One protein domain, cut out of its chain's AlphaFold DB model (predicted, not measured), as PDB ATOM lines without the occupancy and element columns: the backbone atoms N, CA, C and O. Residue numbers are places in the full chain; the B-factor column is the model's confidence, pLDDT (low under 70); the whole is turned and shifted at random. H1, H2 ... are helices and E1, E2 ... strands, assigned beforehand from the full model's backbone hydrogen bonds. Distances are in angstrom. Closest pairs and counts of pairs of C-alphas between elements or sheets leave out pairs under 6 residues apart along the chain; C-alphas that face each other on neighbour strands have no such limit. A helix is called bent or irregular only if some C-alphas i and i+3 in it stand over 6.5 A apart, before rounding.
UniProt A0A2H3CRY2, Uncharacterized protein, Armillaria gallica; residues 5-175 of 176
ATOM      1  N   LYS A   5      42.366  11.445 -35.257       92.94
ATOM      2  CA  LYS A   5      43.620  12.197 -35.209       92.94
ATOM      3  C   LYS A   5      43.730  13.111 -36.412       92.94
ATOM      4  O   LYS A   5      43.477  12.685 -37.545       92.94
ATOM      5  N   ILE A   6      44.157  14.338 -36.154       94.25
ATOM      6  CA  ILE A   6      44.553  15.279 -37.192       94.25
ATOM      7  C   ILE A   6      46.059  15.509 -37.132       94.25
ATOM      8  O   ILE A   6      46.675  15.433 -36.069       94.25
ATOM      9  N   TYR A   7      46.628  15.816 -38.289       94.38
ATOM     10  CA  TYR A   7      48.037  16.121 -38.452       94.38
ATOM     11  C   TYR A   7      48.181  17.500 -39.077       94.38
ATOM     12  O   TYR A   7      47.475  17.822 -40.034       94.38
ATOM     13  N   LEU A   8      49.103  18.304 -38.558       92.81
ATOM     14  CA  LEU A   8      49.442  19.618 -39.091       92.81
ATOM     15  C   LEU A   8      50.890  19.637 -39.580       92.81
ATOM     16  O   LEU A   8      51.794  19.026 -39.002       92.81
ATOM     17  N   LYS A   9      51.107  20.359 -40.680       91.88
ATOM     18  CA  LYS A   9      52.448  20.678 -41.175       91.88
ATOM     19  C   LYS A   9      53.084  21.784 -40.333       91.88
ATOM     20  O   LYS A   9      52.365  22.662 -39.861       91.88
ATOM     21  N   PRO A  10      54.423  21.829 -40.253       89.25
ATOM     22  CA  PRO A  10      55.150  22.993 -39.785       89.25
ATOM     23  C   PRO A  10      54.673  24.245 -40.517       89.25
ATOM     24  O   PRO A  10      54.656  24.305 -41.752       89.25
ATOM     25  N   ARG A  11      54.269  25.242 -39.735       88.62
ATOM     26  CA  ARG A  11      53.821  26.532 -40.242       88.62
ATOM     27  C   ARG A  11      55.030  27.355 -40.721       88.62
ATOM     28  O   ARG A  11      56.143  27.154 -40.226       88.62
ATOM     29  N   PRO A  12      54.851  28.274 -41.692       86.75
ATOM     30  CA  PRO A  12      55.888  29.246 -42.022       86.75
ATOM     31  C   PRO A  12      56.151  30.179 -40.830       86.75
ATOM     32  O   PRO A  12      55.426  30.170 -39.843       86.75
ATOM     33  N   VAL A  13      57.196  31.001 -40.912       86.56
ATOM     34  CA  VAL A  13      57.442  32.023 -39.884       86.56
ATOM     35  C   VAL A  13      56.303  33.042 -39.933       86.56
ATOM     36  O   VAL A  13      56.114  33.699 -40.959       86.56
ATOM     37  N   SER A  14      55.554  33.172 -38.837       85.44
ATOM     38  CA  SER A  14      54.473  34.150 -38.735       85.44
ATOM     39  C   SER A  14      55.050  35.562 -38.729       85.44
ATOM     40  O   SER A  14      56.035  35.852 -38.048       85.44
ATOM     41  N   SER A  15      54.402  36.473 -39.452       84.62
ATOM     42  CA  SER A  15      54.743  37.899 -39.386       84.62
ATOM     43  C   SER A  15      54.391  38.526 -38.031       84.62
ATOM     44  O   SER A  15      55.035  39.493 -37.627       84.62
ATOM     45  N   ALA A  16      53.405  37.961 -37.324       87.12
ATOM     46  CA  ALA A  16      52.959  38.420 -36.013       87.12
ATOM     47  C   ALA A  16      53.708  37.722 -34.867       87.12
ATOM     48  O   ALA A  16      54.088  38.376 -33.898       87.12
ATOM     49  N   TYR A  17      53.953  36.412 -34.995       87.94
ATOM     50  CA  TYR A  17      54.459  35.576 -33.894       87.94
ATOM     51  C   TYR A  17      55.837  34.945 -34.144       87.94
ATOM     52  O   TYR A  17      56.363  34.221 -33.299       87.94
ATOM     53  N   GLY A  18      56.463  35.204 -35.292       88.19
ATOM     54  CA  GLY A  18      57.770  34.645 -35.627       88.19
ATOM     55  C   GLY A  18      57.751  33.114 -35.682       88.19
ATOM     56  O   GLY A  18      57.013  32.521 -36.464       88.19
ATOM     57  N   HIS A  19      58.593  32.477 -34.869       86.44
ATOM     58  CA  HIS A  19      58.734  31.016 -34.794       86.44
ATOM     59  C   HIS A  19      57.793  30.349 -33.781       86.44
ATOM     60  O   HIS A  19      57.966  29.166 -33.489       86.44
ATOM     61  N   ALA A  20      56.852  31.093 -33.196       86.56
ATOM     62  CA  ALA A  20      55.902  30.519 -32.255       86.56
ATOM     63  C   ALA A  20      55.002  29.467 -32.922       86.56
ATOM     64  O   ALA A  20      54.840  29.431 -34.142       86.56
ATOM     65  N   ASN A  21      54.397  28.620 -32.096       88.75
ATOM     66  CA  ASN A  21      53.373  27.674 -32.517       88.75
ATOM     67  C   ASN A  21      52.055  28.437 -32.753       88.75
ATOM     68  O   ASN A  21      51.617  29.145 -31.853       88.75
ATOM     69  N   TYR A  22      51.422  28.330 -33.928       91.69
ATOM     70  CA  TYR A  22      50.175  29.057 -34.227       91.69
ATOM     71  C   TYR A  22      49.248  28.367 -35.246       91.69
ATOM     72  O   TYR A  22      49.701  27.690 -36.168       91.69
ATOM     73  N   LEU A  23      47.938  28.573 -35.143       91.75
ATOM     74  CA  LEU A  23      46.962  28.103 -36.131       91.75
ATOM     75  C   LEU A  23      46.646  29.217 -37.145       91.75
ATOM     76  O   LEU A  23      46.294  30.318 -36.719       91.75
ATOM     77  N   PRO A  24      46.766  28.987 -38.469       89.06
ATOM     78  CA  PRO A  24      46.476  30.018 -39.463       89.06
ATOM     79  C   PRO A  24      45.001  29.985 -39.883       89.06
ATOM     80  O   PRO A  24      44.584  29.053 -40.567       89.06
ATOM     81  N   PHE A  25      44.222  31.023 -39.577       86.75
ATOM     82  CA  PHE A  25      42.831  31.145 -40.053       86.75
ATOM     83  C   PHE A  25      42.703  31.796 -41.444       86.75
ATOM     84  O   PHE A  25      41.604  31.990 -41.959       86.75
ATOM     85  N   GLN A  26      43.826  32.121 -42.093       76.88
ATOM     86  CA  GLN A  26      43.843  32.668 -43.452       76.88
ATOM     87  C   GLN A  26      43.830  31.546 -44.493       76.88
ATOM     88  O   GLN A  26      44.881  31.068 -44.928       76.88
ATOM     89  N   TRP A  27      42.636  31.129 -44.908       74.81
ATOM     90  CA  TRP A  27      42.474  30.066 -45.897       74.81
ATOM     91  C   TRP A  27      42.372  30.640 -47.308       74.81
ATOM     92  O   TRP A  27      41.433  31.349 -47.651       74.81
ATOM     93  N   HIS A  28      43.386  30.348 -48.120       68.38
ATOM     94  CA  HIS A  28      43.351  30.495 -49.574       68.38
ATOM     95  C   HIS A  28      42.868  29.166 -50.189       68.38
ATOM     96  O   HIS A  28      43.036  28.125 -49.562       68.38
ATOM     97  N   PRO A  29      42.325  29.131 -51.411       63.19
ATOM     98  CA  PRO A  29      41.991  27.864 -52.081       63.19
ATOM     99  C   PRO A  29      43.165  26.869 -52.149       63.19
ATOM    100  O   PRO A  29      42.993  25.672 -51.953       63.19
ATOM    101  N   ASP A  30      44.389  27.383 -52.292       67.06
ATOM    102  CA  ASP A  30      45.636  26.599 -52.268       67.06
ATOM    103  C   ASP A  30      46.220  26.404 -50.850       67.06
ATOM    104  O   ASP A  30      47.441  26.285 -50.666       67.06
ATOM    105  N   PHE A  31      45.385  26.456 -49.807       74.19
ATOM    106  CA  PHE A  31      45.844  26.411 -48.422       74.19
ATOM    107  C   PHE A  31      46.429  25.043 -48.057       74.19
ATOM    108  O   PHE A  31      45.745  24.083 -47.723       74.19
ATOM    109  N   LYS A  32      47.758  24.983 -48.072       80.44
ATOM    110  CA  LYS A  32      48.559  23.781 -47.798       80.44
ATOM    111  C   LYS A  32      48.811  23.486 -46.315       80.44
ATOM    112  O   LYS A  32      49.485  22.505 -46.018       80.44
ATOM    113  N   TYR A  33      48.316  24.327 -45.406       86.19
ATOM    114  CA  TYR A  33      48.533  24.211 -43.956       86.19
ATOM    115  C   TYR A  33      47.262  23.798 -43.193       86.19
ATOM    116  O   TYR A  33      47.172  24.009 -41.986       86.19
ATOM    117  N   GLY A  34      46.275  23.237 -43.900       88.31
ATOM    118  CA  GLY A  34      45.057  22.687 -43.306       88.31
ATOM    119  C   GLY A  34      45.301  21.400 -42.510       88.31
ATOM    120  O   GLY A  34      46.393  20.827 -42.574       88.31
ATOM    121  N   PRO A  35      44.283  20.936 -41.767       92.94
ATOM    122  CA  PRO A  35      44.329  19.665 -41.062       92.94
ATOM    123  C   PRO A  35      44.327  18.477 -42.031       92.94
ATOM    124  O   PRO A  35      43.516  18.403 -42.954       92.94
ATOM    125  N   PHE A  36      45.219  17.516 -41.786       92.81
ATOM    126  CA  PHE A  36      45.235  16.216 -42.456       92.81
ATOM    127  C   PHE A  36      44.593  15.166 -41.553       92.81
ATOM    128  O   PHE A  36      45.073  14.909 -40.451       92.81
ATOM    129  N   PHE A  37      43.519  14.535 -42.020       92.56
ATOM    130  CA  PHE A  37      42.757  13.558 -41.244       92.56
ATOM    131  C   PHE A  37      43.257  12.138 -41.529       92.56
ATOM    132  O   PHE A  37      43.160  11.661 -42.661       92.56
ATOM    133  N   SER A  38      43.764  11.434 -40.513       88.25
ATOM    134  CA  SER A  38      44.377  10.103 -40.693       88.25
ATOM    135  C   SER A  38      43.437   9.031 -41.236       88.25
ATOM    136  O   SER A  38      43.892   8.088 -41.879       88.25
ATOM    137  N   GLY A  39      42.133   9.173 -40.990       87.62
ATOM    138  CA  GLY A  39      41.106   8.253 -41.480       87.62
ATOM    139  C   GLY A  39      40.706   8.463 -42.942       87.62
ATOM    140  O   GLY A  39      40.064   7.586 -43.509       87.62
ATOM    141  N   TYR A  40      41.079   9.592 -43.555       88.69
ATOM    142  CA  TYR A  40      40.473  10.056 -44.811       88.69
ATOM    143  C   TYR A  40      41.478  10.427 -45.907       88.69
ATOM    144  O   TYR A  40      41.085  10.837 -46.998       88.69
ATOM    145  N   GLY A  41      42.780  10.269 -45.665       84.88
ATOM    146  CA  GLY A  41      43.791  10.570 -46.669       84.88
ATOM    147  C   GLY A  41      45.198  10.153 -46.271       84.88
ATOM    148  O   GLY A  41      45.464   9.720 -45.152       84.88
ATOM    149  N   THR A  42      46.124  10.285 -47.220       88.69
ATOM    150  CA  THR A  42      47.549  10.095 -46.933       88.69
ATOM    151  C   THR A  42      48.071  11.298 -46.160       88.69
ATOM    152  O   THR A  42      47.974  12.430 -46.634       88.69
ATOM    153  N   ILE A  43      48.652  11.046 -44.990       91.81
ATOM    154  CA  ILE A  43      49.310  12.077 -44.191       91.81
ATOM    155  C   ILE A  43      50.650  12.416 -44.861       91.81
ATOM    156  O   ILE A  43      51.466  11.512 -45.078       91.81
ATOM    157  N   PRO A  44      50.906  13.687 -45.210       91.38
ATOM    158  CA  PRO A  44      52.202  14.100 -45.730       91.38
ATOM    159  C   PRO A  44      53.328  13.808 -44.735       91.38
ATOM    160  O   PRO A  44      53.165  14.003 -43.535       91.38
ATOM    161  N   SER A  45      54.503  13.400 -45.221       91.81
ATOM    162  CA  SER A  45      55.643  13.062 -44.350       91.81
ATOM    163  C   SER A  45      56.166  14.241 -43.526       91.81
ATOM    164  O   SER A  45      56.875  14.039 -42.545       91.81
ATOM    165  N   ASP A  46      55.874  15.469 -43.956       92.00
ATOM    166  CA  ASP A  46      56.207  16.700 -43.248       92.00
ATOM    167  C   ASP A  46      55.132  17.121 -42.230       92.00
ATOM    168  O   ASP A  46      55.388  18.047 -41.475       92.00
ATOM    169  N   ALA A  47      53.967  16.463 -42.156       92.81
ATOM    170  CA  ALA A  47      52.923  16.743 -41.165       92.81
ATOM    171  C   ALA A  47      53.201  16.005 -39.843       92.81
ATOM    172  O   ALA A  47      52.732  14.891 -39.620       92.81
ATOM    173  N   ILE A  48      54.024  16.621 -38.993       89.94
ATOM    174  CA  ILE A  48      54.568  15.998 -37.775       89.94
ATOM    175  C   ILE A  48      53.784  16.318 -36.497       89.94
ATOM    176  O   ILE A  48      53.972  15.639 -35.491       89.94
ATOM    177  N   GLU A  49      52.952  17.358 -36.507       91.94
ATOM    178  CA  GLU A  49      52.196  17.773 -35.326       91.94
ATOM    179  C   GLU A  49      50.882  17.007 -35.270       91.94
ATOM    180  O   GLU A  49      50.053  17.148 -36.164       91.94
ATOM    181  N   GLU A  50      50.707  16.188 -34.237       93.31
ATOM    182  CA  GLU A  50      49.539  15.330 -34.055       93.31
ATOM    183  C   GLU A  50      48.632  15.899 -32.962       93.31
ATOM    184  O   GLU A  50      49.093  16.179 -31.855       93.31
ATOM    185  N   TYR A  51      47.338  16.006 -33.263       92.25
ATOM    186  CA  TYR A  51      46.304  16.351 -32.291       92.25
ATOM    187  C   TYR A  51      45.218  15.278 -32.286       92.25
ATOM    188  O   TYR A  51      44.739  14.846 -33.340       92.25
ATOM    189  N   THR A  52      44.815  14.862 -31.088       92.81
ATOM    190  CA  THR A  52      43.707  13.926 -30.896       92.81
ATOM    191  C   THR A  52      42.428  14.713 -30.662       92.81
ATOM    192  O   THR A  52      42.348  15.529 -29.752       92.81
ATOM    193  N   ILE A  53      41.407  14.455 -31.473       90.12
ATOM    194  CA  ILE A  53      40.098  15.078 -31.313       90.12
ATOM    195  C   ILE A  53      39.317  14.317 -30.246       90.12
ATOM    196  O   ILE A  53      38.985  13.142 -30.411       90.12
ATOM    197  N   HIS A  54      39.002  15.012 -29.156       88.25
ATOM    198  CA  HIS A  54      38.198  14.472 -28.060       88.25
ATOM    199  C   HIS A  54      36.705  14.797 -28.193       88.25
ATOM    200  O   HIS A  54      35.879  14.103 -27.601       88.25
ATOM    201  N   SER A  55      36.357  15.807 -28.997       87.75
ATOM    202  CA  SER A  55      34.978  16.227 -29.260       87.75
ATOM    203  C   SER A  55      34.228  15.182 -30.103       87.75
ATOM    204  O   SER A  55      34.601  14.924 -31.259       87.75
ATOM    205  N   PRO A  56      33.167  14.549 -29.556       88.50
ATOM    206  CA  PRO A  56      32.348  13.603 -30.309       88.50
ATOM    207  C   PRO A  56      31.617  14.276 -31.474       88.50
ATOM    208  O   PRO A  56      31.501  13.671 -32.540       88.50
ATOM    209  N   ASP A  57      31.176  15.523 -31.282       88.38
ATOM    210  CA  ASP A  57      30.471  16.311 -32.296       88.38
ATOM    211  C   ASP A  57      31.403  16.616 -33.473       88.38
ATOM    212  O   ASP A  57      31.051  16.346 -34.623       88.38
ATOM    213  N   LEU A  58      32.636  17.067 -33.198       91.25
ATOM    214  CA  LEU A  58      33.629  17.278 -34.252       91.25
ATOM    215  C   LEU A  58      33.987  15.962 -34.960       91.25
ATOM    216  O   LEU A  58      34.084  15.925 -36.184       91.25
ATOM    217  N   SER A  59      34.137  14.862 -34.218       91.94
ATOM    218  CA  SER A  59      34.430  13.549 -34.813       91.94
ATOM    219  C   SER A  59      33.332  13.100 -35.785       91.94
ATOM    220  O   SER A  59      33.631  12.626 -36.882       91.94
ATOM    221  N   ALA A  60      32.061  13.274 -35.409       90.88
ATOM    222  CA  ALA A  60      30.923  12.962 -36.272       90.88
ATOM    223  C   ALA A  60      30.863  13.882 -37.500       90.88
ATOM    224  O   ALA A  60      30.535  13.433 -38.598       90.88
ATOM    225  N   ALA A  61      31.214  15.155 -37.334       91.94
ATOM    226  CA  ALA A  61      31.230  16.117 -38.425       91.94
ATOM    227  C   ALA A  61      32.345  15.866 -39.439       91.94
ATOM    228  O   ALA A  61      32.094  15.980 -40.634       91.94
ATOM    229  N   ILE A  62      33.541  15.476 -38.986       93.94
ATOM    230  CA  ILE A  62      34.638  15.048 -39.866       93.94
ATOM    231  C   ILE A  62      34.182  13.855 -40.713       93.94
ATOM    232  O   ILE A  62      34.410  13.842 -41.924       93.94
ATOM    233  N   ALA A  63      33.486  12.893 -40.103       92.50
ATOM    234  CA  ALA A  63      32.927  11.766 -40.839       92.50
ATOM    235  C   ALA A  63      31.888  12.212 -41.874       92.50
ATOM    236  O   ALA A  63      32.040  11.910 -43.050       92.50
ATOM    237  N   ALA A  64      30.896  13.019 -41.487       91.62
ATOM    238  CA  ALA A  64      29.904  13.542 -42.428       91.62
ATOM    239  C   ALA A  64      30.541  14.362 -43.571       91.62
ATOM    240  O   ALA A  64      30.123  14.275 -44.725       91.62
ATOM    241  N   PHE A  65      31.583  15.141 -43.274       92.19
ATOM    242  CA  PHE A  65      32.309  15.927 -44.266       92.19
ATOM    243  C   PHE A  65      32.980  15.042 -45.326       92.19
ATOM    244  O   PHE A  65      32.822  15.291 -46.522       92.19
ATOM    245  N   HIS A  66      33.686  13.991 -44.908       91.88
ATOM    246  CA  HIS A  66      34.419  13.120 -45.828       91.88
ATOM    247  C   HIS A  66      33.577  12.019 -46.473       91.88
ATOM    248  O   HIS A  66      33.789  11.717 -47.646       91.88
ATOM    249  N   ASP A  67      32.638  11.429 -45.736       91.31
ATOM    250  CA  ASP A  67      31.858  10.276 -46.191       91.31
ATOM    251  C   ASP A  67      30.596  10.690 -46.964       91.31
ATOM    252  O   ASP A  67      30.123   9.935 -47.814       91.31
ATOM    253  N   GLU A  68      30.054  11.887 -46.706       88.81
ATOM    254  CA  GLU A  68      28.809  12.357 -47.330       88.81
ATOM    255  C   GLU A  68      29.028  13.582 -48.229       88.81
ATOM    256  O   GLU A  68      28.660  13.557 -49.406       88.81
ATOM    257  N   LEU A  69      29.632  14.657 -47.707       88.88
ATOM    258  CA  LEU A  69      29.680  15.939 -48.423       88.88
ATOM    259  C   LEU A  69      30.674  15.945 -49.580       88.88
ATOM    260  O   LEU A  69      30.274  16.246 -50.703       88.88
ATOM    261  N   ILE A  70      31.942  15.595 -49.342       87.44
ATOM    262  CA  ILE A  70      32.966  15.579 -50.399       87.44
ATOM    263  C   ILE A  70      32.523  14.733 -51.611       87.44
ATOM    264  O   ILE A  70      32.580  15.244 -52.732       87.44
ATOM    265  N   PRO A  71      32.026  13.490 -51.441       86.25
ATOM    266  CA  PRO A  71      31.529  12.692 -52.561       86.25
ATOM    267  C   PRO A  71      30.330  13.325 -53.281       86.25
ATOM    268  O   PRO A  71      30.209  13.196 -54.500       86.25
ATOM    269  N   SER A  72      29.453  14.037 -52.562       82.69
ATOM    270  CA  SER A  72      28.287  14.690 -53.174       82.69
ATOM    271  C   SER A  72      28.675  15.771 -54.191       82.69
ATOM    272  O   SER A  72      27.993  15.917 -55.202       82.69
ATOM    273  N   PHE A  73      29.814  16.450 -53.995       77.81
ATOM    274  CA  PHE A  73      30.344  17.440 -54.945       77.81
ATOM    275  C   PHE A  73      30.970  16.817 -56.196       77.81
ATOM    276  O   PHE A  73      31.100  17.478 -57.219       77.81
ATOM    277  N   GLN A  74      31.354  15.542 -56.133       75.38
ATOM    278  CA  GLN A  74      31.947  14.807 -57.254       75.38
ATOM    279  C   GLN A  74      30.902  14.060 -58.091       75.38
ATOM    280  O   GLN A  74      31.249  13.394 -59.066       75.38
ATOM    281  N   THR A  75      29.628  14.127 -57.703       71.94
ATOM    282  CA  THR A  75      28.557  13.433 -58.417       71.94
ATOM    283  C   THR A  75      28.344  14.097 -59.776       71.94
ATOM    284  O   THR A  75      28.001  15.276 -59.848       71.94
ATOM    285  N   GLU A  76      28.552  13.339 -60.858       64.62
ATOM    286  CA  GLU A  76      28.339  13.825 -62.224       64.62
ATOM    287  C   GLU A  76      26.911  14.360 -62.384       64.62
ATOM    288  O   GLU A  76      25.931  13.652 -62.133       64.62
ATOM    289  N   VAL A  77      26.789  15.615 -62.824       65.31
ATOM    290  CA  VAL A  77      25.498  16.173 -63.232       65.31
ATOM    291  C   VAL A  77      25.119  15.491 -64.550       65.31
ATOM    292  O   VAL A  77      25.867  15.621 -65.522       65.31
ATOM    293  N   PRO A  78      23.992  14.758 -64.623       64.56
ATOM    294  CA  PRO A  78      23.575  14.106 -65.864       64.56
ATOM    295  C   PRO A  78      23.451  15.131 -67.000       64.56
ATOM    296  O   PRO A  78      23.089  16.274 -66.745       64.56
ATOM    297  N   GLU A  79      23.680  14.757 -68.262       61.94
ATOM    298  CA  GLU A  79      23.319  15.636 -69.386       61.94
ATOM    299  C   GLU A  79      21.790  15.797 -69.443       61.94
ATOM    300  O   GLU A  79      21.054  14.822 -69.617       61.94
ATOM    301  N   ILE A  80      21.294  17.028 -69.269       60.25
ATOM    302  CA  ILE A  80      19.866  17.281 -69.026       60.25
ATOM    303  C   ILE A  80      19.183  17.902 -70.243       60.25
ATOM    304  O   ILE A  80      19.592  18.935 -70.776       60.25
ATOM    305  N   THR A  81      18.052  17.313 -70.629       66.69
ATOM    306  CA  THR A  81      17.090  17.905 -71.571       66.69
ATOM    307  C   THR A  81      16.000  18.684 -70.824       66.69
ATOM    308  O   THR A  81      15.683  18.390 -69.676       66.69
ATOM    309  N   ARG A  82      15.341  19.659 -71.471       61.56
ATOM    310  CA  ARG A  82      14.284  20.507 -70.862       61.56
ATOM    311  C   ARG A  82      13.170  19.727 -70.127       61.56
ATOM    312  O   ARG A  82      12.525  20.283 -69.243       61.56
ATOM    313  N   SER A  83      12.945  18.461 -70.484       72.88
ATOM    314  CA  SER A  83      11.989  17.536 -69.853       72.88
ATOM    315  C   SER A  83      12.381  17.041 -68.455       72.88
ATOM    316  O   SER A  83      11.506  16.584 -67.730       72.88
ATOM    317  N   GLN A  84      13.648  17.153 -68.061       74.94
ATOM    318  CA  GLN A  84      14.202  16.632 -66.800       74.94
ATOM    319  C   GLN A  84      14.480  17.745 -65.769       74.94
ATOM    320  O   GLN A  84      15.142  17.528 -64.759       74.94
ATOM    321  N   TRP A  85      13.951  18.956 -65.990       75.62
ATOM    322  CA  TRP A  85      14.173  20.111 -65.109       75.62
ATOM    323  C   TRP A  85      13.724  19.876 -63.658       75.62
ATOM    324  O   TRP A  85      14.359  20.359 -62.729       75.62
ATOM    325  N   ARG A  86      12.632  19.127 -63.445       77.88
ATOM    326  CA  ARG A  86      12.181  18.784 -62.085       77.88
ATOM    327  C   ARG A  86      13.186  17.889 -61.369       77.88
ATOM    328  O   ARG A  86      13.486  18.158 -60.214       77.88
ATOM    329  N   ASP A  87      13.719  16.897 -62.072       76.25
ATOM    330  CA  ASP A  87      14.705  15.965 -61.525       76.25
ATOM    331  C   ASP A  87      16.016  16.696 -61.193       76.25
ATOM    332  O   ASP A  87      16.622  16.414 -60.164       76.25
ATOM    333  N   LEU A  88      16.398  17.707 -61.989       72.50
ATOM    334  CA  LEU A  88      17.525  18.596 -61.677       72.50
ATOM    335  C   LEU A  88      17.291  19.395 -60.388       72.50
ATOM    336  O   LEU A  88      18.160  19.424 -59.525       72.50
ATOM    337  N   VAL A  89      16.121  20.024 -60.236       77.25
ATOM    338  CA  VAL A  89      15.788  20.796 -59.023       77.25
ATOM    339  C   VAL A  89      15.732  19.891 -57.787       77.25
ATOM    340  O   VAL A  89      16.115  20.304 -56.692       77.25
ATOM    341  N   GLU A  90      15.247  18.658 -57.935       79.38
ATOM    342  CA  GLU A  90      15.221  17.665 -56.858       79.38
ATOM    343  C   GLU A  90      16.645  17.219 -56.477       79.38
ATOM    344  O   GLU A  90      16.968  17.135 -55.288       79.38
ATOM    345  N   LEU A  91      17.514  16.996 -57.471       74.50
ATOM    346  CA  LEU A  91      18.924  16.650 -57.279       74.50
ATOM    347  C   LEU A  91      19.683  17.787 -56.584       74.50
ATOM    348  O   LEU A  91      20.325  17.556 -55.561       74.50
ATOM    349  N   GLU A  92      19.535  19.021 -57.069       75.44
ATOM    350  CA  GLU A  92      20.127  20.218 -56.468       75.44
ATOM    351  C   GLU A  92      19.672  20.384 -55.013       75.44
ATOM    352  O   GLU A  92      20.495  20.563 -54.124       75.44
ATOM    353  N   ARG A  93      18.374  20.234 -54.715       77.88
ATOM    354  CA  ARG A  93      17.877  20.268 -53.325       77.88
ATOM    355  C   ARG A  93      18.467  19.166 -52.458       77.88
ATOM    356  O   ARG A  93      18.699  19.391 -51.268       77.88
ATOM    357  N   THR A  94      18.653  17.980 -53.026       79.06
ATOM    358  CA  THR A  94      19.208  16.826 -52.316       79.06
ATOM    359  C   THR A  94      20.675  17.050 -51.968       79.06
ATOM    360  O   THR A  94      21.064  16.712 -50.856       79.06
ATOM    361  N   ILE A  95      21.447  17.689 -52.851       78.00
ATOM    362  CA  ILE A  95      22.848  18.066 -52.610       78.00
ATOM    363  C   ILE A  95      22.934  19.268 -51.655       78.00
ATOM    364  O   ILE A  95      23.660  19.241 -50.663       78.00
ATOM    365  N   MET A  96      22.131  20.308 -51.882       81.44
ATOM    366  CA  MET A  96      22.215  21.566 -51.133       81.44
ATOM    367  C   MET A  96      21.688  21.471 -49.700       81.44
ATOM    368  O   MET A  96      22.103  22.244 -48.839       81.44
ATOM    369  N   ARG A  97      20.774  20.542 -49.392       82.94
ATOM    370  CA  ARG A  97      20.225  20.409 -48.031       82.94
ATOM    371  C   ARG A  97      21.281  19.935 -47.007       82.94
ATOM    372  O   ARG A  97      21.367  20.571 -45.955       82.94
ATOM    373  N   PRO A  98      22.051  18.853 -47.243       83.50
ATOM    374  CA  PRO A  98      23.192  18.472 -46.407       83.50
ATOM    375  C   PRO A  98      24.228  19.588 -46.271       83.50
ATOM    376  O   PRO A  98      24.635  19.889 -45.151       83.50
ATOM    377  N   VAL A  99      24.570  20.257 -47.377       86.50
ATOM    378  CA  VAL A  99      25.510  21.388 -47.408       86.50
ATOM    379  C   VAL A  99      25.050  22.515 -46.489       86.50
ATOM    380  O   VAL A  99      25.763  22.890 -45.563       86.50
ATOM    381  N   ALA A 100      23.830  23.022 -46.682       83.88
ATOM    382  CA  ALA A 100      23.291  24.117 -45.878       83.88
ATOM    383  C   ALA A 100      23.227  23.753 -44.386       83.88
ATOM    384  O   ALA A 100      23.524  24.582 -43.525       83.88
ATOM    385  N   ARG A 101      22.879  22.498 -44.069       86.19
ATOM    386  CA  ARG A 101      22.871  22.008 -42.688       86.19
ATOM    387  C   ARG A 101      24.275  21.999 -42.089       86.19
ATOM    388  O   ARG A 101      24.438  22.455 -40.963       86.19
ATOM    389  N   PHE A 102      25.263  21.487 -42.818       89.19
ATOM    390  CA  PHE A 102      26.647  21.432 -42.356       89.19
ATOM    391  C   PHE A 102      27.239  22.829 -42.156       89.19
ATOM    392  O   PHE A 102      27.880  23.094 -41.140       89.19
ATOM    393  N   MET A 103      26.975  23.742 -43.088       88.12
ATOM    394  CA  MET A 103      27.420  25.133 -43.027       88.12
ATOM    395  C   MET A 103      26.897  25.844 -41.779       88.12
ATOM    396  O   MET A 103      27.675  26.435 -41.035       88.12
ATOM    397  N   LEU A 104      25.603  25.716 -41.488       86.19
ATOM    398  CA  LEU A 104      25.031  26.277 -40.266       86.19
ATOM    399  C   LEU A 104      25.614  25.626 -39.003       86.19
ATOM    400  O   LEU A 104      25.913  26.304 -38.019       86.19
ATOM    401  N   HIS A 105      25.736  24.298 -39.011       87.25
ATOM    402  CA  HIS A 105      26.224  23.542 -37.863       87.25
ATOM    403  C   HIS A 105      27.658  23.959 -37.512       87.25
ATOM    404  O   HIS A 105      27.939  24.299 -36.365       87.25
ATOM    405  N   SER A 106      28.537  24.018 -38.512       90.62
ATOM    406  CA  SER A 106      29.927  24.448 -38.342       90.62
ATOM    407  C   SER A 106      30.043  25.890 -37.834       90.62
ATOM    408  O   SER A 106      30.790  26.126 -36.887       90.62
ATOM    409  N   GLN A 107      29.256  26.836 -38.363       89.94
ATOM    410  CA  GLN A 107      29.206  28.212 -37.836       89.94
ATOM    411  C   GLN A 107      28.785  28.251 -36.368       89.94
ATOM    412  O   GLN A 107      29.399  28.931 -35.544       89.94
ATOM    413  N   THR A 108      27.739  27.495 -36.036       87.62
ATOM    414  CA  THR A 108      27.187  27.456 -34.683       87.62
ATOM    415  C   THR A 108      28.214  26.922 -33.688       87.62
ATOM    416  O   THR A 108      28.407  27.524 -32.633       87.62
ATOM    417  N   HIS A 109      28.901  25.825 -34.021       90.38
ATOM    418  CA  HIS A 109      29.929  25.247 -33.155       90.38
ATOM    419  C   HIS A 109      31.109  26.193 -32.952       90.38
ATOM    420  O   HIS A 109      31.506  26.423 -31.812       90.38
ATOM    421  N   VAL A 110      31.614  26.810 -34.023       91.81
ATOM    422  CA  VAL A 110      32.720  27.775 -33.933       91.81
ATOM    423  C   VAL A 110      32.373  28.939 -33.012       91.81
ATOM    424  O   VAL A 110      33.146  29.268 -32.113       91.81
ATOM    425  N   ASN A 111      31.196  29.537 -33.187       91.06
ATOM    426  CA  ASN A 111      30.767  30.660 -32.362       91.06
ATOM    427  C   ASN A 111      30.606  30.267 -30.889       91.06
ATOM    428  O   ASN A 111      31.048  31.009 -30.015       91.06
ATOM    429  N   ARG A 112      30.009  29.104 -30.605       89.00
ATOM    430  CA  ARG A 112      29.840  28.611 -29.230       89.00
ATOM    431  C   ARG A 112      31.176  28.397 -28.536       89.00
ATOM    432  O   ARG A 112      31.400  29.001 -27.486       89.00
ATOM    433  N   LEU A 113      32.071  27.643 -29.174       91.12
ATOM    434  CA  LEU A 113      33.419  27.385 -28.672       91.12
ATOM    435  C   LEU A 113      34.165  28.690 -28.398       91.12
ATOM    436  O   LEU A 113      34.723  28.868 -27.321       91.12
ATOM    437  N   TYR A 114      34.089  29.649 -29.324       89.75
ATOM    438  CA  TYR A 114      34.728  30.950 -29.152       89.75
ATOM    439  C   TYR A 114      34.157  31.761 -27.976       89.75
ATOM    440  O   TYR A 114      34.885  32.489 -27.306       89.75
ATOM    441  N   THR A 115      32.860  31.626 -27.689       89.12
ATOM    442  CA  THR A 115      32.216  32.262 -26.525       89.12
ATOM    443  C   THR A 115      32.391  31.494 -25.209       89.12
ATOM    444  O   THR A 115      31.892  31.948 -24.179       89.12
ATOM    445  N   GLY A 116      33.094  30.355 -25.217       85.88
ATOM    446  CA  GLY A 116      33.283  29.486 -24.050       85.88
ATOM    447  C   GLY A 116      32.084  28.586 -23.728       85.88
ATOM    448  O   GLY A 116      31.993  28.047 -22.624       85.88
ATOM    449  N   ASP A 117      31.140  28.434 -24.662       83.50
ATOM    450  CA  ASP A 117      30.045  27.471 -24.555       83.50
ATOM    451  C   ASP A 117      30.471  26.130 -25.165       83.50
ATOM    452  O   ASP A 117      30.505  25.957 -26.384       83.50
ATOM    453  N   HIS A 118      30.788  25.171 -24.295       76.00
ATOM    454  CA  HIS A 118      31.193  23.814 -24.673       76.00
ATOM    455  C   HIS A 118      30.041  22.806 -24.584       76.00
ATOM    456  O   HIS A 118      30.277  21.597 -24.599       76.00
ATOM    457  N   ILE A 119      28.794  23.265 -24.422       72.12
ATOM    458  CA  ILE A 119      27.647  22.364 -24.325       72.12
ATOM    459  C   ILE A 119      27.461  21.671 -25.685       72.12
ATOM    460  O   ILE A 119      27.196  22.364 -26.679       72.12
ATOM    461  N   PRO A 120      27.554  20.320 -25.739       61.16
ATOM    462  CA  PRO A 120      27.347  19.562 -26.965       61.16
ATOM    463  C   PRO A 120      25.995  19.906 -27.567       61.16
ATOM    464  O   PRO A 120      24.996  20.040 -26.850       61.16
ATOM    465  N   PHE A 121      25.951  20.055 -28.883       54.72
ATOM    466  CA  PHE A 121      24.706  20.390 -29.550       54.72
ATOM    467  C   PHE A 121      23.789  19.160 -29.515       54.72
ATOM    468  O   PHE A 121      24.071  18.130 -30.123       54.72
ATOM    469  N   PRO A 122      22.641  19.246 -28.829       63.44
ATOM    470  CA  PRO A 122      21.422  19.183 -29.619       63.44
ATOM    471  C   PRO A 122      20.390  20.211 -29.142       63.44
ATOM    472  O   PRO A 122      20.519  20.776 -28.063       63.44
ATOM    473  N   LEU A 123      19.315  20.364 -29.924       41.59
ATOM    474  CA  LEU A 123      18.082  21.121 -29.629       41.59
ATOM    475  C   LEU A 123      18.059  22.566 -30.146       41.59
ATOM    476  O   LEU A 123      18.309  23.520 -29.421       41.59
ATOM    477  N   SER A 124      17.625  22.730 -31.393       42.66
ATOM    478  CA  SER A 124      16.359  23.409 -31.708       42.66
ATOM    479  C   SER A 124      16.282  23.642 -33.211       42.66
ATOM    480  O   SER A 124      17.223  24.098 -33.851       42.66
ATOM    481  N   THR A 125      15.112  23.347 -33.757       43.31
ATOM    482  CA  THR A 125      14.620  23.687 -35.096       43.31
ATOM    483  C   THR A 125      14.623  25.200 -35.374       43.31
ATOM    484  O   THR A 125      14.285  25.629 -36.474       43.31
ATOM    485  N   GLU A 126      15.016  26.020 -34.401       47.97
ATOM    486  CA  GLU A 126      15.362  27.420 -34.592       47.97
ATOM    487  C   GLU A 126      16.804  27.503 -35.095       47.97
ATOM    488  O   GLU A 126      17.748  27.731 -34.341       47.97
ATOM    489  N   LEU A 127      16.970  27.290 -36.406       52.47
ATOM    490  CA  LEU A 127      18.134  27.800 -37.121       52.47
ATOM    491  C   LEU A 127      18.261  29.289 -36.780       52.47
ATOM    492  O   LEU A 127      17.499  30.114 -37.296       52.47
ATOM    493  N   ARG A 128      19.192  29.629 -35.890       54.44
ATOM    494  CA  ARG A 128      19.459  31.009 -35.507       54.44
ATOM    495  C   ARG A 128      20.201  31.675 -36.661       54.44
ATOM    496  O   ARG A 128      21.418  31.665 -36.728       54.44
ATOM    497  N   THR A 129      19.426  32.207 -37.597       57.00
ATOM    498  CA  THR A 129      19.880  32.998 -38.752       57.00
ATOM    499  C   THR A 129      20.054  34.465 -38.351       57.00
ATOM    500  O   THR A 129      19.669  35.382 -39.075       57.00
ATOM    501  N   ASP A 130      20.580  34.694 -37.145       65.62
ATOM    502  CA  ASP A 130      20.844  36.044 -36.664       65.62
ATOM    503  C   ASP A 130      22.086  36.563 -37.389       65.62
ATOM    504  O   ASP A 130      23.163  35.981 -37.281       65.62
ATOM    505  N   SER A 131      21.959  37.703 -38.072       72.62
ATOM    506  CA  SER A 131      23.076  38.385 -38.748       72.62
ATOM    507  C   SER A 131      24.288  38.623 -37.831       72.62
ATOM    508  O   SER A 131      25.405  38.790 -38.320       72.62
ATOM    509  N   GLU A 132      24.081  38.662 -36.514       79.75
ATOM    510  CA  GLU A 132      25.147  38.770 -35.514       79.75
ATOM    511  C   GLU A 132      25.999  37.494 -35.419       79.75
ATOM    512  O   GLU A 132      27.211  37.593 -35.239       79.75
ATOM    513  N   TRP A 133      25.401  36.308 -35.576       82.25
ATOM    514  CA  TRP A 133      26.121  35.028 -35.561       82.25
ATOM    515  C   TRP A 133      26.992  34.866 -36.800       82.25
ATOM    516  O   TRP A 133      28.153  34.475 -36.678       82.25
ATOM    517  N   ASP A 134      26.473  35.238 -37.966       84.56
ATOM    518  CA  ASP A 134      27.271  35.275 -39.191       84.56
ATOM    519  C   ASP A 134      28.437  36.262 -39.039       84.56
ATOM    520  O   ASP A 134      29.587  35.930 -39.328       84.56
ATOM    521  N   GLY A 135      28.162  37.460 -38.510       87.50
ATOM    522  CA  GLY A 135      29.186  38.470 -38.243       87.50
ATOM    523  C   GLY A 135      30.283  37.977 -37.295       87.50
ATOM    524  O   GLY A 135      31.467  38.167 -37.578       87.50
ATOM    525  N   LEU A 136      29.908  37.301 -36.203       90.31
ATOM    526  CA  LEU A 136      30.856  36.703 -35.263       90.31
ATOM    527  C   LEU A 136      31.708  35.630 -35.944       90.31
ATOM    528  O   LEU A 136      32.933  35.682 -35.842       90.31
ATOM    529  N   PHE A 137      31.087  34.720 -36.692       90.25
ATOM    530  CA  PHE A 137      31.794  33.646 -37.378       90.25
ATOM    531  C   PHE A 137      32.846  34.192 -38.350       90.25
ATOM    532  O   PHE A 137      34.020  33.834 -38.267       90.25
ATOM    533  N   PHE A 138      32.469  35.130 -39.223       88.31
ATOM    534  CA  PHE A 138      33.424  35.735 -40.153       88.31
ATOM    535  C   PHE A 138      34.488  36.576 -39.444       88.31
ATOM    536  O   PHE A 138      35.629  36.615 -39.903       88.31
ATOM    537  N   SER A 139      34.165  37.198 -38.306       90.62
ATOM    538  CA  SER A 139      35.179  37.867 -37.487       90.62
ATOM    539  C   SER A 139      36.199  36.874 -36.928       90.62
ATOM    540  O   SER A 139      37.388  37.177 -36.949       90.62
ATOM    541  N   ILE A 140      35.755  35.674 -36.522       90.75
ATOM    542  CA  ILE A 140      36.609  34.583 -36.042       90.75
ATOM    543  C   ILE A 140      37.547  34.115 -37.154       90.75
ATOM    544  O   ILE A 140      38.746  33.990 -36.900       90.75
ATOM    545  N   LEU A 141      37.033  33.913 -38.370       87.56
ATOM    546  CA  LEU A 141      37.854  33.540 -39.529       87.56
ATOM    547  C   LEU A 141      38.847  34.653 -39.900       87.56
ATOM    548  O   LEU A 141      39.978  34.394 -40.300       87.56
ATOM    549  N   GLY A 142      38.437  35.909 -39.724       86.62
ATOM    550  CA  GLY A 142      39.247  37.091 -40.003       86.62
ATOM    551  C   GLY A 142      40.339  37.395 -38.971       86.62
ATOM    552  O   GLY A 142      41.088  38.350 -39.177       86.62
ATOM    553  N   ARG A 143      40.462  36.620 -37.881       87.62
ATOM    554  CA  ARG A 143      41.450  36.874 -36.810       87.62
ATOM    555  C   ARG A 143      42.902  36.685 -37.257       87.62
ATOM    556  O   ARG A 143      43.794  37.280 -36.662       87.62
ATOM    557  N   GLY A 144      43.140  35.914 -38.317       87.31
ATOM    558  CA  GLY A 144      44.486  35.635 -38.816       87.31
ATOM    559  C   GLY A 144      45.170  34.495 -38.063       87.31
ATOM    560  O   GLY A 144      44.562  33.459 -37.815       87.31
ATOM    561  N   ASP A 145      46.452  34.654 -37.753       90.25
ATOM    562  CA  ASP A 145      47.202  33.651 -36.995       90.25
ATOM    563  C   ASP A 145      46.769  33.670 -35.516       90.25
ATOM    564  O   ASP A 145      46.594  34.740 -34.935       90.25
ATOM    565  N   VAL A 146      46.635  32.498 -34.889       90.31
ATOM    566  CA  VAL A 146      46.348  32.353 -33.450       90.31
ATOM    567  C   VAL A 146      47.483  31.591 -32.781       90.31
ATOM    568  O   VAL A 146      47.676  30.409 -33.052       90.31
ATOM    569  N   GLU A 147      48.251  32.258 -31.921       91.25
ATOM    570  CA  GLU A 147      49.367  31.639 -31.198       91.25
ATOM    571  C   GLU A 147      48.877  30.659 -30.119       91.25
ATOM    572  O   GLU A 147      48.057  31.008 -29.272       91.25
ATOM    573  N   LEU A 148      49.419  29.441 -30.121       90.12
ATOM    574  CA  LEU A 148      49.122  28.386 -29.153       90.12
ATOM    575  C   LEU A 148      50.087  28.486 -27.963       90.12
ATOM    576  O   LEU A 148      51.165  27.885 -27.968       90.12
ATOM    577  N   ARG A 149      49.708  29.289 -26.967       86.62
ATOM    578  CA  ARG A 149      50.464  29.506 -25.722       86.62
ATOM    579  C   ARG A 149      49.977  28.599 -24.591       86.62
ATOM    580  O   ARG A 149      48.927  27.980 -24.691       86.62
ATOM    581  N   GLU A 150      50.734  28.556 -23.495       81.06
ATOM    582  CA  GLU A 150      50.397  27.757 -22.303       81.06
ATOM    583  C   GLU A 150      49.074  28.172 -21.634       81.06
ATOM    584  O   GLU A 150      48.437  27.351 -20.983       81.06
ATOM    585  N   ASP A 151      48.662  29.434 -21.775       84.19
ATOM    586  CA  ASP A 151      47.419  29.985 -21.222       84.19
ATOM    587  C   ASP A 151      46.217  29.876 -22.174       84.19
ATOM    588  O   ASP A 151      45.104  30.252 -21.805       84.19
ATOM    589  N   VAL A 152      46.430  29.355 -23.384       82.69
ATOM    590  CA  VAL A 152      45.387  29.135 -24.387       82.69
ATOM    591  C   VAL A 152      44.866  27.709 -24.266       82.69
ATOM    592  O   VAL A 152      45.635  26.755 -24.157       82.69
ATOM    593  N   ASP A 153      43.545  27.558 -24.340       89.06
ATOM    594  CA  ASP A 153      42.927  26.250 -24.510       89.06
ATOM    595  C   ASP A 153      43.184  25.745 -25.938       89.06
ATOM    596  O   ASP A 153      42.456  26.054 -26.886       89.06
ATOM    597  N   VAL A 154      44.286  25.010 -26.086       89.94
ATOM    598  CA  VAL A 154      44.744  24.462 -27.366       89.94
ATOM    599  C   VAL A 154      43.703  23.528 -27.972       89.94
ATOM    600  O   VAL A 154      43.517  23.564 -29.185       89.94
ATOM    601  N   ASP A 155      43.003  22.734 -27.160       90.88
ATOM    602  CA  ASP A 155      41.999  21.794 -27.661       90.88
ATOM    603  C   ASP A 155      40.827  22.557 -28.285       90.88
ATOM    604  O   ASP A 155      40.402  22.242 -29.401       90.88
ATOM    605  N   THR A 156      40.371  23.624 -27.622       91.69
ATOM    606  CA  THR A 156      39.316  24.500 -28.145       91.69
ATOM    607  C   THR A 156      39.749  25.230 -29.420       91.69
ATOM    608  O   THR A 156      38.995  25.252 -30.393       91.69
ATOM    609  N   GLU A 157      40.955  25.807 -29.470       93.50
ATOM    610  CA  GLU A 157      41.426  26.511 -30.675       93.50
ATOM    611  C   GLU A 157      41.657  25.555 -31.855       93.50
ATOM    612  O   GLU A 157      41.341  25.894 -33.000       93.50
ATOM    613  N   VAL A 158      42.136  24.336 -31.593       93.62
ATOM    614  CA  VAL A 158      42.241  23.280 -32.608       93.62
ATOM    615  C   VAL A 158      40.855  22.872 -33.103       93.62
ATOM    616  O   VAL A 158      40.651  22.768 -34.312       93.62
ATOM    617  N   GLU A 159      39.881  22.685 -32.213       94.12
ATOM    618  CA  GLU A 159      38.514  22.341 -32.607       94.12
ATOM    619  C   GLU A 159      37.874  23.446 -33.463       94.12
ATOM    620  O   GLU A 159      37.322  23.157 -34.531       94.12
ATOM    621  N   ILE A 160      38.015  24.715 -33.058       94.31
ATOM    622  CA  ILE A 160      37.567  25.875 -33.839       94.31
ATOM    623  C   ILE A 160      38.227  25.875 -35.221       94.31
ATOM    624  O   ILE A 160      37.539  26.038 -36.232       94.31
ATOM    625  N   PHE A 161      39.542  25.665 -35.283       94.31
ATOM    626  CA  PHE A 161      40.293  25.629 -36.534       94.31
ATOM    627  C   PHE A 161      39.789  24.536 -37.486       94.31
ATOM    628  O   PHE A 161      39.577  24.810 -38.667       94.31
ATOM    629  N   VAL A 162      39.539  23.320 -36.992       94.44
ATOM    630  CA  VAL A 162      39.063  22.208 -37.831       94.44
ATOM    631  C   VAL A 162      37.645  22.457 -38.342       94.44
ATOM    632  O   VAL A 162      37.391  22.287 -39.537       94.44
ATOM    633  N   TRP A 163      36.722  22.881 -37.474       94.75
ATOM    634  CA  TRP A 163      35.354  23.205 -37.883       94.75
ATOM    635  C   TRP A 163      35.320  24.261 -38.975       94.75
ATOM    636  O   TRP A 163      34.620  24.126 -39.980       94.75
ATOM    637  N   ALA A 164      36.091  25.316 -38.762       92.81
ATOM    638  CA  ALA A 164      36.119  26.448 -39.648       92.81
ATOM    639  C   ALA A 164      36.836  26.131 -40.975       92.81
ATOM    640  O   ALA A 164      36.367  26.561 -42.029       92.81
ATOM    641  N   TYR A 165      37.873  25.286 -40.954       92.25
ATOM    642  CA  TYR A 165      38.469  24.726 -42.167       92.25
ATOM    643  C   TYR A 165      37.441  23.937 -42.988       92.25
ATOM    644  O   TYR A 165      37.270  24.208 -44.176       92.25
ATOM    645  N   MET A 166      36.712  22.997 -42.373       92.88
ATOM    646  CA  MET A 166      35.697  22.221 -43.097       92.88
ATOM    647  C   MET A 166      34.591  23.127 -43.655       92.88
ATOM    648  O   MET A 166      34.181  22.952 -44.800       92.88
ATOM    649  N   HIS A 167      34.146  24.125 -42.883       91.75
ATOM    650  CA  HIS A 167      33.195  25.137 -43.348       91.75
ATOM    651  C   HIS A 167      33.701  25.853 -44.602       91.75
ATOM    652  O   HIS A 167      32.988  25.943 -45.598       91.75
ATOM    653  N   TYR A 168      34.943  26.339 -44.567       88.69
ATOM    654  CA  TYR A 168      35.551  27.048 -45.686       88.69
ATOM    655  C   TYR A 168      35.658  26.165 -46.935       88.69
ATOM    656  O   TYR A 168      35.317  26.611 -48.029       88.69
ATOM    657  N   MET A 169      36.050  24.898 -46.780       87.81
ATOM    658  CA  MET A 169      36.134  23.954 -47.899       87.81
ATOM    659  C   MET A 169      34.767  23.684 -48.537       87.81
ATOM    660  O   MET A 169      34.665  23.647 -49.764       87.81
ATOM    661  N   VAL A 170      33.710  23.537 -47.732       88.69
ATOM    662  CA  VAL A 170      32.336  23.392 -48.237       88.69
ATOM    663  C   VAL A 170      31.872  24.670 -48.934       88.69
ATOM    664  O   VAL A 170      31.354  24.598 -50.046       88.69
ATOM    665  N   TYR A 171      32.088  25.834 -48.313       85.69
ATOM    666  CA  TYR A 171      31.727  27.134 -48.879       85.69
ATOM    667  C   TYR A 171      32.362  27.348 -50.253       85.69
ATOM    668  O   TYR A 171      31.672  27.705 -51.205       85.69
ATOM    669  N   TYR A 172      33.668  27.091 -50.355       80.75
ATOM    670  CA  TYR A 172      34.427  27.274 -51.583       80.75
ATOM    671  C   TYR A 172      33.966  26.311 -52.682       80.75
ATOM    672  O   TYR A 172      33.664  26.748 -53.786       80.75
ATOM    673  N   SER A 173      33.786  25.028 -52.346       78.50
ATOM    674  CA  SER A 173      33.338  23.996 -53.298       78.50
ATOM    675  C   SER A 173      31.923  24.233 -53.848       78.50
ATOM    676  O   SER A 173      31.557  23.645 -54.858       78.50
ATOM    677  N   CYS A 174      31.107  25.051 -53.175       71.94
ATOM    678  CA  CYS A 174      29.761  25.422 -53.624       71.94
ATOM    679  C   CYS A 174      29.705  26.748 -54.401       71.94
ATOM    680  O   CYS A 174      28.667  27.049 -54.989       71.94
ATOM    681  N   CYS A 175      30.757  27.572 -54.339       59.25
ATOM    682  CA  CYS A 175      30.789  28.908 -54.946       59.25
ATOM    683  C   CYS A 175      31.658  28.992 -56.215       59.25
ATOM    684  O   CYS A 175      31.648  30.044 -56.861       59.25
TER     685      CYS A 175
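AT A GLANCE: This is residues 5 to 175 of the 176 residues of an uncharacterized protein of Armillaria gallica (UniProt A0A2H3CRY2). Three helices, H1, H2 and H4, each touching the other two, make an up-and-down bundle, and the long H2 reaches out past the other two until residues 81 to 87, of which 82 to 87 belong to H2, stick out. Two small sheets of two strands each, E1 with E3 and E2 with E4, lie near the first part of H4, and H3 crosses the last part of H2. The printed part has 171 residues with four named helices and four named strands, in the order E1 E2 E3 H1 H2 H3 E4 H4; both sheets are antiparallel and the class is mostly helix. The whole is compact, with a radius of gyration of the C-alphas of 17.7 A, yet elongated, spanning 61 by 39 by 28 A.

HOW THE PARTS SIT: Start at E1, residues 5 to 8, and set it beside E3, residues 49 to 53: they are antiparallel neighbours at 147 degrees, with N 8 and O 49 2.8 A apart, within hydrogen-bond range. Residues 6 to 7 of E1 also pair, antiparallel, with residues 36 to 37. E2, residues 22 to 24, is the antiparallel neighbour of E4, residues 145 to 147, at 163 degrees; N 23 and O 146 are 2.8 A apart, within hydrogen-bond range. Next look at H1, residues 56 to 73, and H2, residues 82 to 114, a helical hairpin: they touch, opposite ways at a shallow tilt of 26 degrees, with residues 69 to 73 of H1 alone, and the closest C-alphas are those of Ser 72 and Ile 95, 6.4 A apart. H3, residues 131 to 141, touches residues 107 to 111 of H2 alone, only just about perpendicular at 72 degrees; its closest C-alphas to H2 are those of Asn 111 and Phe 137, 5.9 A apart. H4, residues 154 to 175, touches H2 opposite ways at a shallow tilt of 21 degrees, with the closest C-alphas, of Val 110 and Ile 160, 5.2 A apart. It touches H1 the same way at a shallow tilt of 17 degrees, closest at the C-alphas of Leu 58 and Trp 163, 7.2 A. In H3 and H4 every O i to N i+4 pair is within hydrogen-bond range, against 12 of 14 in H1 and 25 of 29 in H2.

IN THESE COORDINATES: Find C-alpha 5 at (43.620, 12.197, -35.209), where E1 begins; it is 10.2 A long, E2 6.5 A, E3 13.0 A and E4 6.5 A. H1 is 25.0 A long, with a kink of 29 degrees near residue 65, and is only just irregular, C-alphas 67 and 70 being 6.9 A apart. H2 runs 47.6 A from C-alpha 82 at (14.284, 20.507, -70.862) and is irregular, with C-alphas 83 and 86 7.9 A apart. H3 is 15.6 A long; H4 runs 31.2 A to C-alpha 175 at (30.789, 28.908, -54.946).

THE WHOLE: The two C-alphas farthest apart, those of Ser 83 and Glu 150, are 62.0 A from each other. The printed part has no cut; its long links are E1 to E2, E2 to E3 and H2 to H3. Mean pLDDT of the printed part is 83.3, and it is under 70 at residues 28 to 30, 76 to 82, 120 to 130 and 175.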